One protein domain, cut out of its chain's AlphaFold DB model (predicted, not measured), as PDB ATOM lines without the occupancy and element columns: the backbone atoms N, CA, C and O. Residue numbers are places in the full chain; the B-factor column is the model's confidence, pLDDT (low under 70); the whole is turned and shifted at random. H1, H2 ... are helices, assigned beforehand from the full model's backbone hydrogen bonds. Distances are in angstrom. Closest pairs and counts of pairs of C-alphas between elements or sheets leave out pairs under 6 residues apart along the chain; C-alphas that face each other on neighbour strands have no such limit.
ATOM      1  N   ILE A 328      72.864  75.519 124.930       81.75
ATOM      2  CA  ILE A 328      71.681  75.525 124.055       81.75
ATOM      3  C   ILE A 328      72.092  75.370 122.589       81.75
ATOM      4  O   ILE A 328      71.513  74.537 121.881       81.75
ATOM      5  N   MET A 329      73.092  76.126 122.123       81.62
ATOM      6  CA  MET A 329      73.573  76.042 120.742       81.62
ATOM      7  C   MET A 329      74.129  74.652 120.415       81.62
ATOM      8  O   MET A 329      73.767  74.073 119.387       81.62
ATOM      9  N   ARG A 330      74.935  74.062 121.309       79.00
ATOM     10  CA  ARG A 330      75.472  72.699 121.131       79.00
ATOM     11  C   ARG A 330      74.365  71.652 121.062       79.00
ATOM     12  O   ARG A 330      74.383  70.792 120.183       79.00
ATOM     13  N   ARG A 331      73.373  71.729 121.955       81.44
ATOM     14  CA  ARG A 331      72.240  70.791 121.955       81.44
ATOM     15  C   ARG A 331      71.358  70.957 120.720       81.44
ATOM     16  O   ARG A 331      70.883  69.959 120.189       81.44
ATOM     17  N   LYS A 332      71.170  72.186 120.232       82.19
ATOM     18  CA  LYS A 332      70.432  72.462 118.991       82.19
ATOM     19  C   LYS A 332      71.134  71.861 117.768       82.19
ATOM     20  O   LYS A 332      70.468  71.211 116.972       82.19
ATOM     21  N   ALA A 333      72.457  71.998 117.666       78.81
ATOM     22  CA  ALA A 333      73.238  71.397 116.582       78.81
ATOM     23  C   ALA A 333      73.181  69.856 116.600       78.81
ATOM     24  O   ALA A 333      73.031  69.224 115.558       78.81
ATOM     25  N   LEU A 334      73.236  69.238 117.784       72.25
ATOM     26  CA  LEU A 334      73.083  67.784 117.920       72.25
ATOM     27  C   LEU A 334      71.670  67.307 117.582       72.25
ATOM     28  O   LEU A 334      71.497  66.236 117.006       72.25
ATOM     29  N   ASP A 335      70.649  68.082 117.934       73.56
ATOM     30  CA  ASP A 335      69.275  67.783 117.544       73.56
ATOM     31  C   ASP A 335      69.083  67.841 116.031       73.56
ATOM     32  O   ASP A 335      68.419  66.974 115.473       73.56
ATOM     33  N   GLU A 336      69.676  68.833 115.375       75.94
ATOM     34  CA  GLU A 336      69.655  68.979 113.922       75.94
ATOM     35  C   GLU A 336      70.354  67.801 113.232       75.94
ATOM     36  O   GLU A 336      69.761  67.172 112.357       75.94
ATOM     37  N   GLN A 337      71.534  67.399 113.715       70.38
ATOM     38  CA  GLN A 337      72.227  66.205 113.220       70.38
ATOM     39  C   GLN A 337      71.385  64.934 113.379       70.38
ATOM     40  O   GLN A 337      71.256  64.163 112.430       70.38
ATOM     41  N   ARG A 338      70.733  64.736 114.532       68.81
ATOM     42  CA  ARG A 338      69.830  63.589 114.741       68.81
ATOM     43  C   ARG A 338      68.638  63.612 113.790       68.81
ATOM     44  O   ARG A 338      68.249  62.563 113.287       68.81
ATOM     45  N   MET A 339      68.053  64.783 113.539       66.12
ATOM     46  CA  MET A 339      66.938  64.928 112.599       66.12
ATOM     47  C   MET A 339      67.374  64.619 111.163       66.12
ATOM     48  O   MET A 339      66.652  63.939 110.436       66.12
ATOM     49  N   GLU A 340      68.562  65.067 110.756       70.38
ATOM     50  CA  GLU A 340      69.135  64.733 109.452       70.38
ATOM     51  C   GLU A 340      69.440  63.240 109.311       70.38
ATOM     52  O   GLU A 340      69.140  62.646 108.276       70.38
ATOM     53  N   GLU A 341      70.021  62.619 110.335       60.56
ATOM     54  CA  GLU A 341      70.299  61.181 110.363       60.56
ATOM     55  C   GLU A 341      69.008  60.363 110.326       60.56
ATOM     56  O   GLU A 341      68.901  59.419 109.544       60.56
ATOM     57  N   GLN A 342      67.989  60.764 111.090       58.00
ATOM     58  CA  GLN A 342      66.671  60.136 111.073       58.00
ATOM     59  C   GLN A 342      65.997  60.279 109.703       58.00
ATOM     60  O   GLN A 342      65.398  59.322 109.211       58.00
ATOM     61  N   LYS A 343      66.139  61.437 109.047       64.44
ATOM     62  CA  LYS A 343      65.639  61.659 107.684       64.44
ATOM     63  C   LYS A 343      66.359  60.774 106.667       64.44
ATOM     64  O   LYS A 343      65.700  60.116 105.868       64.44
ATOM     65  N   LYS A 344      67.691  60.693 106.728       64.81
ATOM     66  CA  LYS A 344      68.498  59.809 105.866       64.81
ATOM     67  C   LYS A 344      68.133  58.339 106.085       64.81
ATOM     68  O   LYS A 344      67.969  57.601 105.118       64.81
ATOM     69  N   PHE A 345      67.945  57.921 107.336       52.47
ATOM     70  CA  PHE A 345      67.509  56.567 107.675       52.47
ATOM     71  C   PHE A 345      66.122  56.260 107.102       52.47
ATOM     72  O   PHE A 345      65.939  55.226 106.463       52.47
ATOM     73  N   TYR A 346      65.169  57.183 107.263       56.84
ATOM     74  CA  TYR A 346      63.827  57.061 106.696       56.84
ATOM     75  C   TYR A 346      63.855  56.965 105.165       56.84
ATOM     76  O   TYR A 346      63.189  56.111 104.587       56.84
ATOM     77  N   GLU A 347      64.659  57.788 104.492       67.00
ATOM     78  CA  GLU A 347      64.801  57.744 103.033       67.00
ATOM     79  C   GLU A 347      65.408  56.422 102.543       67.00
ATOM     80  O   GLU A 347      64.939  55.866 101.548       67.00
ATOM     81  N   ILE A 348      66.418  55.890 103.238       66.88
ATOM     82  CA  ILE A 348      67.028  54.593 102.910       66.88
ATOM     83  C   ILE A 348      66.033  53.450 103.146       66.88
ATOM     84  O   ILE A 348      65.910  52.567 102.298       66.88
ATOM     85  N   ALA A 349      65.305  53.471 104.265       65.81
ATOM     86  CA  ALA A 349      64.286  52.474 104.578       65.81
ATOM     87  C   ALA A 349      63.150  52.489 103.545       65.81
ATOM     88  O   ALA A 349      62.798  51.442 103.010       65.81
ATOM     89  N   ARG A 350      62.654  53.680 103.183       70.62
ATOM     90  CA  ARG A 350      61.600  53.856 102.175       70.62
ATOM     91  C   ARG A 350      62.023  53.354 100.798       70.62
ATOM     92  O   ARG A 350      61.236  52.702 100.123       70.62
ATOM     93  N   LYS A 351      63.259  53.644 100.376       76.12
ATOM     94  CA  LYS A 351      63.799  53.133  99.106       76.12
ATOM     95  C   LYS A 351      63.890  51.607  99.110       76.12
ATOM     96  O   LYS A 351      63.467  50.983  98.148       76.12
ATOM     97  N   ARG A 352      64.366  51.008 100.208       72.75
ATOM     98  CA  ARG A 352      64.430  49.544 100.347       72.75
ATOM     99  C   ARG A 352      63.051  48.884 100.344       72.75
ATOM    100  O   ARG A 352      62.919  47.829  99.739       72.75
ATOM    101  N   ALA A 353      62.052  49.495 100.980       69.00
ATOM    102  CA  ALA A 353      60.675  49.002 100.951       69.00
ATOM    103  C   ALA A 353      60.104  49.027  99.524       69.00
ATOM    104  O   ALA A 353      59.667  47.997  99.025       69.00
ATOM    105  N   ALA A 354      60.245  50.154  98.815       76.56
ATOM    106  CA  ALA A 354      59.791  50.279  97.429       76.56
ATOM    107  C   ALA A 354      60.489  49.298  96.466       76.56
ATOM    108  O   ALA A 354      59.866  48.797  95.535       76.56
ATOM    109  N   GLU A 355      61.777  49.012  96.676       78.62
ATOM    110  CA  GLU A 355      62.490  47.985  95.907       78.62
ATOM    111  C   GLU A 355      61.951  46.576  96.193       78.62
ATOM    112  O   GLU A 355      61.812  45.783  95.265       78.62
ATOM    113  N   LEU A 356      61.649  46.252  97.455       76.69
ATOM    114  CA  LEU A 356      61.105  44.947  97.843       76.69
ATOM    115  C   LEU A 356      59.691  44.736  97.283       76.69
ATOM    116  O   LEU A 356      59.417  43.645  96.790       76.69
ATOM    117  N   ASP A 357      58.844  45.767  97.265       75.69
ATOM    118  CA  ASP A 357      57.462  45.685  96.764       75.69
ATOM    119  C   ASP A 357      57.376  45.238  95.299       75.69
ATOM    120  O   ASP A 357      56.560  44.382  94.956       75.69
ATOM    121  N   ILE A 358      58.264  45.750  94.438       81.62
ATOM    122  CA  ILE A 358      58.307  45.376  93.014       81.62
ATOM    123  C   ILE A 358      58.569  43.870  92.866       81.62
ATOM    124  O   ILE A 358      57.888  43.181  92.105       81.62
ATOM    125  N   TYR A 359      59.529  43.333  93.625       80.19
ATOM    126  CA  TYR A 359      59.832  41.901  93.597       80.19
ATOM    127  C   TYR A 359      58.717  41.051  94.221       80.19
ATOM    128  O   TYR A 359      58.508  39.918  93.786       80.19
ATOM    129  N   MET A 360      57.986  41.585  95.205       73.12
ATOM    130  CA  MET A 360      56.854  40.896  95.831       73.12
ATOM    131  C   MET A 360      55.669  40.744  94.874       73.12
ATOM    132  O   MET A 360      55.047  39.681  94.842       73.12
ATOM    133  N   GLU A 361      55.384  41.751  94.047       78.56
ATOM    134  CA  GLU A 361      54.320  41.676  93.041       78.56
ATOM    135  C   GLU A 361      54.638  40.653  91.933       78.56
ATOM    136  O   GLU A 361      53.763  39.904  91.484       78.56
ATOM    137  N   GLU A 362      55.906  40.548  91.525       80.38
ATOM    138  CA  GLU A 362      56.354  39.525  90.575       80.38
ATOM    139  C   GLU A 362      56.316  38.112  91.168       80.38
ATOM    140  O   GLU A 362      55.784  37.195  90.537       80.38
ATOM    141  N   PHE A 363      56.839  37.945  92.384       79.31
ATOM    142  CA  PHE A 363      56.834  36.682  93.122       79.31
ATOM    143  C   PHE A 363      55.413  36.152  93.322       79.31
ATOM    144  O   PHE A 363      55.122  34.979  93.082       79.31
ATOM    145  N   ARG A 364      54.495  37.041  93.698       79.44
ATOM    146  CA  ARG A 364      53.072  36.746  93.810       79.44
ATOM    147  C   ARG A 364      52.515  36.148  92.525       79.44
ATOM    148  O   ARG A 364      51.844  35.115  92.562       79.44
ATOM    149  N   ARG A 365      52.729  36.839  91.404       80.88
ATOM    150  CA  ARG A 365      52.203  36.425  90.103       80.88
ATOM    151  C   ARG A 365      52.731  35.040  89.732       80.88
ATOM    152  O   ARG A 365      51.967  34.191  89.289       80.88
ATOM    153  N   GLU A 366      54.007  34.778  90.008       78.12
ATOM    154  CA  GLU A 366      54.628  33.473  89.779       78.12
ATOM    155  C   GLU A 366      54.020  32.354  90.645       78.12
ATOM    156  O   GLU A 366      53.741  31.264  90.135       78.12
ATOM    157  N   ILE A 367      53.754  32.625  91.928       79.75
ATOM    158  CA  ILE A 367      53.104  31.666  92.830       79.75
ATOM    159  C   ILE A 367      51.702  31.289  92.348       79.75
ATOM    160  O   ILE A 367      51.359  30.105  92.369       79.75
ATOM    161  N   VAL A 368      50.912  32.273  91.909       80.75
ATOM    162  CA  VAL A 368      49.500  32.076  91.546       80.75
ATOM    163  C   VAL A 368      49.338  31.447  90.159       80.75
ATOM    164  O   VAL A 368      48.466  30.602  89.976       80.75
ATOM    165  N   GLU A 369      50.166  31.816  89.179       78.19
ATOM    166  CA  GLU A 369      49.925  31.450  87.775       78.19
ATOM    167  C   GLU A 369      50.638  30.166  87.313       78.19
ATOM    168  O   GLU A 369      50.199  29.551  86.342       78.19
ATOM    169  N   ARG A 370      51.748  29.744  87.944       64.38
ATOM    170  CA  ARG A 370      52.673  28.749  87.345       64.38
ATOM    171  C   ARG A 370      53.035  27.559  88.229       64.38
ATOM    172  O   ARG A 370      54.202  27.168  88.274       64.38
ATOM    173  N   ASN A 371      52.081  26.972  88.955       72.06
ATOM    174  CA  ASN A 371      52.389  25.947  89.970       72.06
ATOM    175  C   ASN A 371      53.562  26.396  90.876       72.06
ATOM    176  O   ASN A 371      54.412  25.585  91.255       72.06
ATOM    177  N   GLY A 372      53.649  27.703  91.162       71.75
ATOM    178  CA  GLY A 372      54.873  28.327  91.661       71.75
ATOM    179  C   GLY A 372      55.259  27.842  93.052       71.75
ATOM    180  O   GLY A 372      56.441  27.749  93.350       71.75
ATOM    181  N   LEU A 373      54.290  27.395  93.860       75.00
ATOM    182  CA  LEU A 373      54.566  26.704  95.124       75.00
ATOM    183  C   LEU A 373      55.386  25.424  94.913       75.00
ATOM    184  O   LEU A 373      56.353  25.188  95.631       75.00
ATOM    185  N   THR A 374      55.053  24.610  93.910       78.56
ATOM    186  CA  THR A 374      55.789  23.374  93.598       78.56
ATOM    187  C   THR A 374      57.212  23.680  93.135       78.56
ATOM    188  O   THR A 374      58.151  22.989  93.528       78.56
ATOM    189  N   THR A 375      57.384  24.733  92.333       77.62
ATOM    190  CA  THR A 375      58.694  25.204  91.863       77.62
ATOM    191  C   THR A 375      59.529  25.767  93.012       77.62
ATOM    192  O   THR A 375      60.689  25.393  93.154       77.62
ATOM    193  N   LEU A 376      58.923  26.560  93.897       78.25
ATOM    194  CA  LEU A 376      59.547  27.091  95.106       78.25
ATOM    195  C   LEU A 376      60.006  25.967  96.042       78.25
ATOM    196  O   LEU A 376      61.154  25.960  96.476       78.25
ATOM    197  N   PHE A 377      59.163  24.963  96.308       76.25
ATOM    198  CA  PHE A 377      59.557  23.813  97.130       76.25
ATOM    199  C   PHE A 377      60.644  22.960  96.471       76.25
ATOM    200  O   PHE A 377      61.490  22.402  97.171       76.25
ATOM    201  N   LYS A 378      60.650  22.856  95.137       81.50
ATOM    202  CA  LYS A 378      61.721  22.190  94.393       81.50
ATOM    203  C   LYS A 378      63.036  22.960  94.514       81.50
ATOM    204  O   LYS A 378      64.060  22.355  94.806       81.50
ATOM    205  N   GLU A 379      63.000  24.278  94.367       78.50
ATOM    206  CA  GLU A 379      64.188  25.125  94.445       78.50
ATOM    207  C   GLU A 379      64.773  25.176  95.864       78.50
ATOM    208  O   GLU A 379      65.981  25.042  96.024       78.50
ATOM    209  N   ILE A 380      63.924  25.247  96.896       78.50
ATOM    210  CA  ILE A 380      64.331  25.134  98.310       78.50
ATOM    211  C   ILE A 380      64.933  23.754  98.617       78.50
ATOM    212  O   ILE A 380      65.772  23.622  99.503       78.50
ATOM    213  N   ARG A 381      64.507  22.704  97.903       77.31
ATOM    214  CA  ARG A 381      65.043  21.348  98.074       77.31
ATOM    215  C   ARG A 381      66.379  21.141  97.360       77.31
ATOM    216  O   ARG A 381      67.185  20.343  97.828       77.31
ATOM    217  N   GLU A 382      66.580  21.789  96.217       81.50
ATOM    218  CA  GLU A 382      67.785  21.645  95.392       81.50
ATOM    219  C   GLU A 382      68.924  22.568  95.843       81.50
ATOM    220  O   GLU A 382      70.089  22.220  95.661       81.50
ATOM    221  N   LYS A 383      68.604  23.723  96.435       81.00
ATOM    222  CA  LYS A 383      69.580  24.747  96.822       81.00
ATOM    223  C   LYS A 383      69.668  24.876  98.340       81.00
ATOM    224  O   LYS A 383      68.675  25.153  99.004       81.00
ATOM    225  N   GLU A 384      70.870  24.709  98.890       72.81
ATOM    226  CA  GLU A 384      71.095  24.693 100.345       72.81
ATOM    227  C   GLU A 384      71.262  26.099 100.954       72.81
ATOM    228  O   GLU A 384      71.022  26.294 102.147       72.81
ATOM    229  N   THR A 385      71.652  27.095 100.152       76.94
ATOM    230  CA  THR A 385      71.961  28.460 100.605       76.94
ATOM    231  C   THR A 385      71.028  29.509 100.005       76.94
ATOM    232  O   THR A 385      70.753  29.518  98.810       76.94
ATOM    233  N   ILE A 386      70.611  30.485 100.827       74.19
ATOM    234  CA  ILE A 386      69.756  31.629 100.427       74.19
ATOM    235  C   ILE A 386      70.377  32.436  99.271       74.19
ATOM    236  O   ILE A 386      69.665  33.045  98.477       74.19
ATOM    237  N   GLY A 387      71.711  32.443  99.173       76.19
ATOM    238  CA  GLY A 387      72.441  33.115  98.097       76.19
ATOM    239  C   GLY A 387      72.283  32.463  96.722       76.19
ATOM    240  O   GLY A 387      72.465  33.154  95.723       76.19
ATOM    241  N   ASP A 388      71.913  31.183  96.674       78.88
ATOM    242  CA  ASP A 388      71.844  30.401  95.438       78.88
ATOM    243  C   ASP A 388      70.447  30.476  94.806       78.88
ATOM    244  O   ASP A 388      70.265  30.142  93.631       78.88
ATOM    245  N   LEU A 389      69.447  30.902  95.583       78.88
ATOM    246  CA  LEU A 389      68.064  31.055  95.143       78.88
ATOM    247  C   LEU A 389      67.942  32.127  94.053       78.88
ATOM    248  O   LEU A 389      68.750  33.053  93.957       78.88
ATOM    249  N   SER A 390      66.902  31.997  93.229       82.06
ATOM    250  CA  SER A 390      66.528  33.026  92.264       82.06
ATOM    251  C   SER A 390      66.407  34.392  92.954       82.06
ATOM    252  O   SER A 390      66.083  34.498  94.142       82.06
ATOM    253  N   ILE A 391      66.674  35.465  92.205       81.56
ATOM    254  CA  ILE A 391      66.660  36.829  92.751       81.56
ATOM    255  C   ILE A 391      65.320  37.173  93.421       81.56
ATOM    256  O   ILE A 391      65.315  37.821  94.466       81.56
ATOM    257  N   GLN A 392      64.210  36.668  92.880       79.31
ATOM    258  CA  GLN A 392      62.861  36.849  93.418       79.31
ATOM    259  C   GLN A 392      62.709  36.160  94.782       79.31
ATOM    260  O   GLN A 392      62.280  36.795  95.746       79.31
ATOM    261  N   TYR A 393      63.165  34.910  94.924       79.75
ATOM    262  CA  TYR A 393      63.093  34.195  96.204       79.75
ATOM    263  C   TYR A 393      64.095  34.709  97.243       79.75
ATOM    264  O   TYR A 393      63.804  34.716  98.440       79.75
ATOM    265  N   ARG A 394      65.260  35.206  96.812       83.12
ATOM    266  CA  ARG A 394      66.215  35.874  97.705       83.12
ATOM    267  C   ARG A 394      65.642  37.176  98.264       83.12
ATOM    268  O   ARG A 394      65.780  37.434  99.458       83.12
ATOM    269  N   LYS A 395      64.993  37.985  97.423       81.56
ATOM    270  CA  LYS A 395      64.335  39.230  97.844       81.56
ATOM    271  C   LYS A 395      63.143  38.960  98.757       81.56
ATOM    272  O   LYS A 395      63.012  39.630  99.776       81.56
ATOM    273  N   PHE A 396      62.378  37.907  98.480       80.44
ATOM    274  CA  PHE A 396      61.358  37.405  99.396       80.44
ATOM    275  C   PHE A 396      61.943  36.994 100.760       80.44
ATOM    276  O   PHE A 396      61.402  37.361 101.796       80.44
ATOM    277  N   ALA A 397      63.079  36.288 100.794       81.00
ATOM    278  CA  ALA A 397      63.736  35.921 102.051       81.00
ATOM    279  C   ALA A 397      64.263  37.145 102.830       81.00
ATOM    280  O   ALA A 397      64.208  37.167 104.061       81.00
ATOM    281  N   GLU A 398      64.758  38.172 102.130       82.00
ATOM    282  CA  GLU A 398      65.141  39.460 102.725       82.00
ATOM    283  C   GLU A 398      63.924  40.180 103.328       82.00
ATOM    284  O   GLU A 398      63.995  40.617 104.478       82.00
ATOM    285  N   TRP A 399      62.805  40.238 102.599       81.88
ATOM    286  CA  TRP A 399      61.533  40.775 103.092       81.88
ATOM    287  C   TRP A 399      61.040  40.011 104.326       81.88
ATOM    288  O   TRP A 399      60.838  40.610 105.378       81.88
ATOM    289  N   LEU A 400      60.956  38.680 104.246       78.00
ATOM    290  CA  LEU A 400      60.506  37.821 105.340       78.00
ATOM    291  C   LEU A 400      61.366  38.011 106.596       78.00
ATOM    292  O   LEU A 400      60.857  38.022 107.714       78.00
ATOM    293  N   ARG A 401      62.680  38.191 106.431       80.31
ATOM    294  CA  ARG A 401      63.587  38.482 107.545       80.31
ATOM    295  C   ARG A 401      63.277  39.829 108.196       80.31
ATOM    296  O   ARG A 401      63.345  39.918 109.421       80.31
ATOM    297  N   ILE A 402      62.987  40.862 107.404       77.06
ATOM    298  CA  ILE A 402      62.602  42.185 107.914       77.06
ATOM    299  C   ILE A 402      61.257  42.089 108.635       77.06
ATOM    300  O   ILE A 402      61.144  42.591 109.748       77.06
ATOM    301  N   GLU A 403      60.292  41.374 108.068       76.38
ATOM    302  CA  GLU A 403      58.955  41.199 108.637       76.38
ATOM    303  C   GLU A 403      58.993  40.437 109.972       76.38
ATOM    304  O   GLU A 403      58.455  40.875 110.991       76.38
ATOM    305  N   ILE A 404      59.729  39.323 110.024       76.44
ATOM    306  CA  ILE A 404      59.941  38.574 111.269       76.44
ATOM    307  C   ILE A 404      60.688  39.438 112.299       76.44
ATOM    308  O   ILE A 404      60.369  39.412 113.485       76.44
ATOM    309  N   ALA A 405      61.674  40.233 111.878       74.69
ATOM    310  CA  ALA A 405      62.379  41.126 112.794       74.69
ATOM    311  C   ALA A 405      61.465  42.239 113.334       74.69
ATOM    312  O   ALA A 405      61.520  42.538 114.526       74.69
ATOM    313  N   ALA A 406      60.614  42.820 112.487       71.94
ATOM    314  CA  ALA A 406      59.661  43.856 112.864       71.94
ATOM    315  C   ALA A 406      58.619  43.318 113.851       71.94
ATOM    316  O   ALA A 406      58.384  43.927 114.895       71.94
ATOM    317  N   THR A 407      58.057  42.139 113.582       74.81
ATOM    318  CA  THR A 407      57.106  41.483 114.492       74.81
ATOM    319  C   THR A 407      57.740  41.161 115.847       74.81
ATOM    320  O   THR A 407      57.148  41.469 116.879       74.81
ATOM    321  N   ILE A 408      58.969  40.633 115.877       74.75
ATOM    322  CA  ILE A 408      59.717  40.394 117.126       74.75
ATOM    323  C   ILE A 408      59.983  41.708 117.869       74.75
ATOM    324  O   ILE A 408      59.805  41.770 119.087       74.75
ATOM    325  N   TYR A 409      60.396  42.757 117.157       74.06
ATOM    326  CA  TYR A 409      60.665  44.069 117.739       74.06
ATOM    327  C   TYR A 409      59.408  44.669 118.375       74.06
ATOM    328  O   TYR A 409      59.453  45.118 119.518       74.06
TER     329      TYR A 409
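What this domain is: This is residues 328 to 409 of the 593 residues of the protein "DUF3818 domain-containing protein" of Verticillium longisporum (UniProt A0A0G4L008). A long helix, H1, sticks out as a free arm over residues 328 to 351; near its other end, H2 turns a corner and H3 folds back to cross H1. The printed part has 82 residues with three named helices, H1, H2, H3 in chain order, all helix. It is extended, with a radius of gyration of the C-alphas of 18.8 A and spans of 63 by 24 by 22 A.

How they stand to each other: Start at H1, residues 328 to 369: it touches H3, residues 391 to 409, with its residues 356 to 363 alone, and H3 touches H1 with residues 392 to 399 alone. The tilt is steep, 50 degrees, opposite ways; the closest C-alphas, Tyr 359 and Gln 392, are 5.9 A apart. H2, residues 372 to 382, is close to but not clearly touching H1, about perpendicular at 75 degrees; the closest C-alphas, Glu 366 and Gly 372, are 5.5 A apart. H2 and H3 are only just apart, at 8.0 A between closest C-alphas. Every O i to N i+4 pair is within hydrogen-bond range in H2 and H3, and 36 of 38 in H1.

Where its parts are: Find C-alpha 328 at (71.681, 75.525, 124.055); H1 runs 61.1 A from there. H2 spans 15.0 A; H3 runs 26.7 A to C-alpha 409 at (60.665, 44.069, 117.739).

The domain as a whole: The printed part has no cut and no long link. Its mean pLDDT is 75.4; look for values under 70 at residues 338 to 339, 341 to 349, 353 and 370.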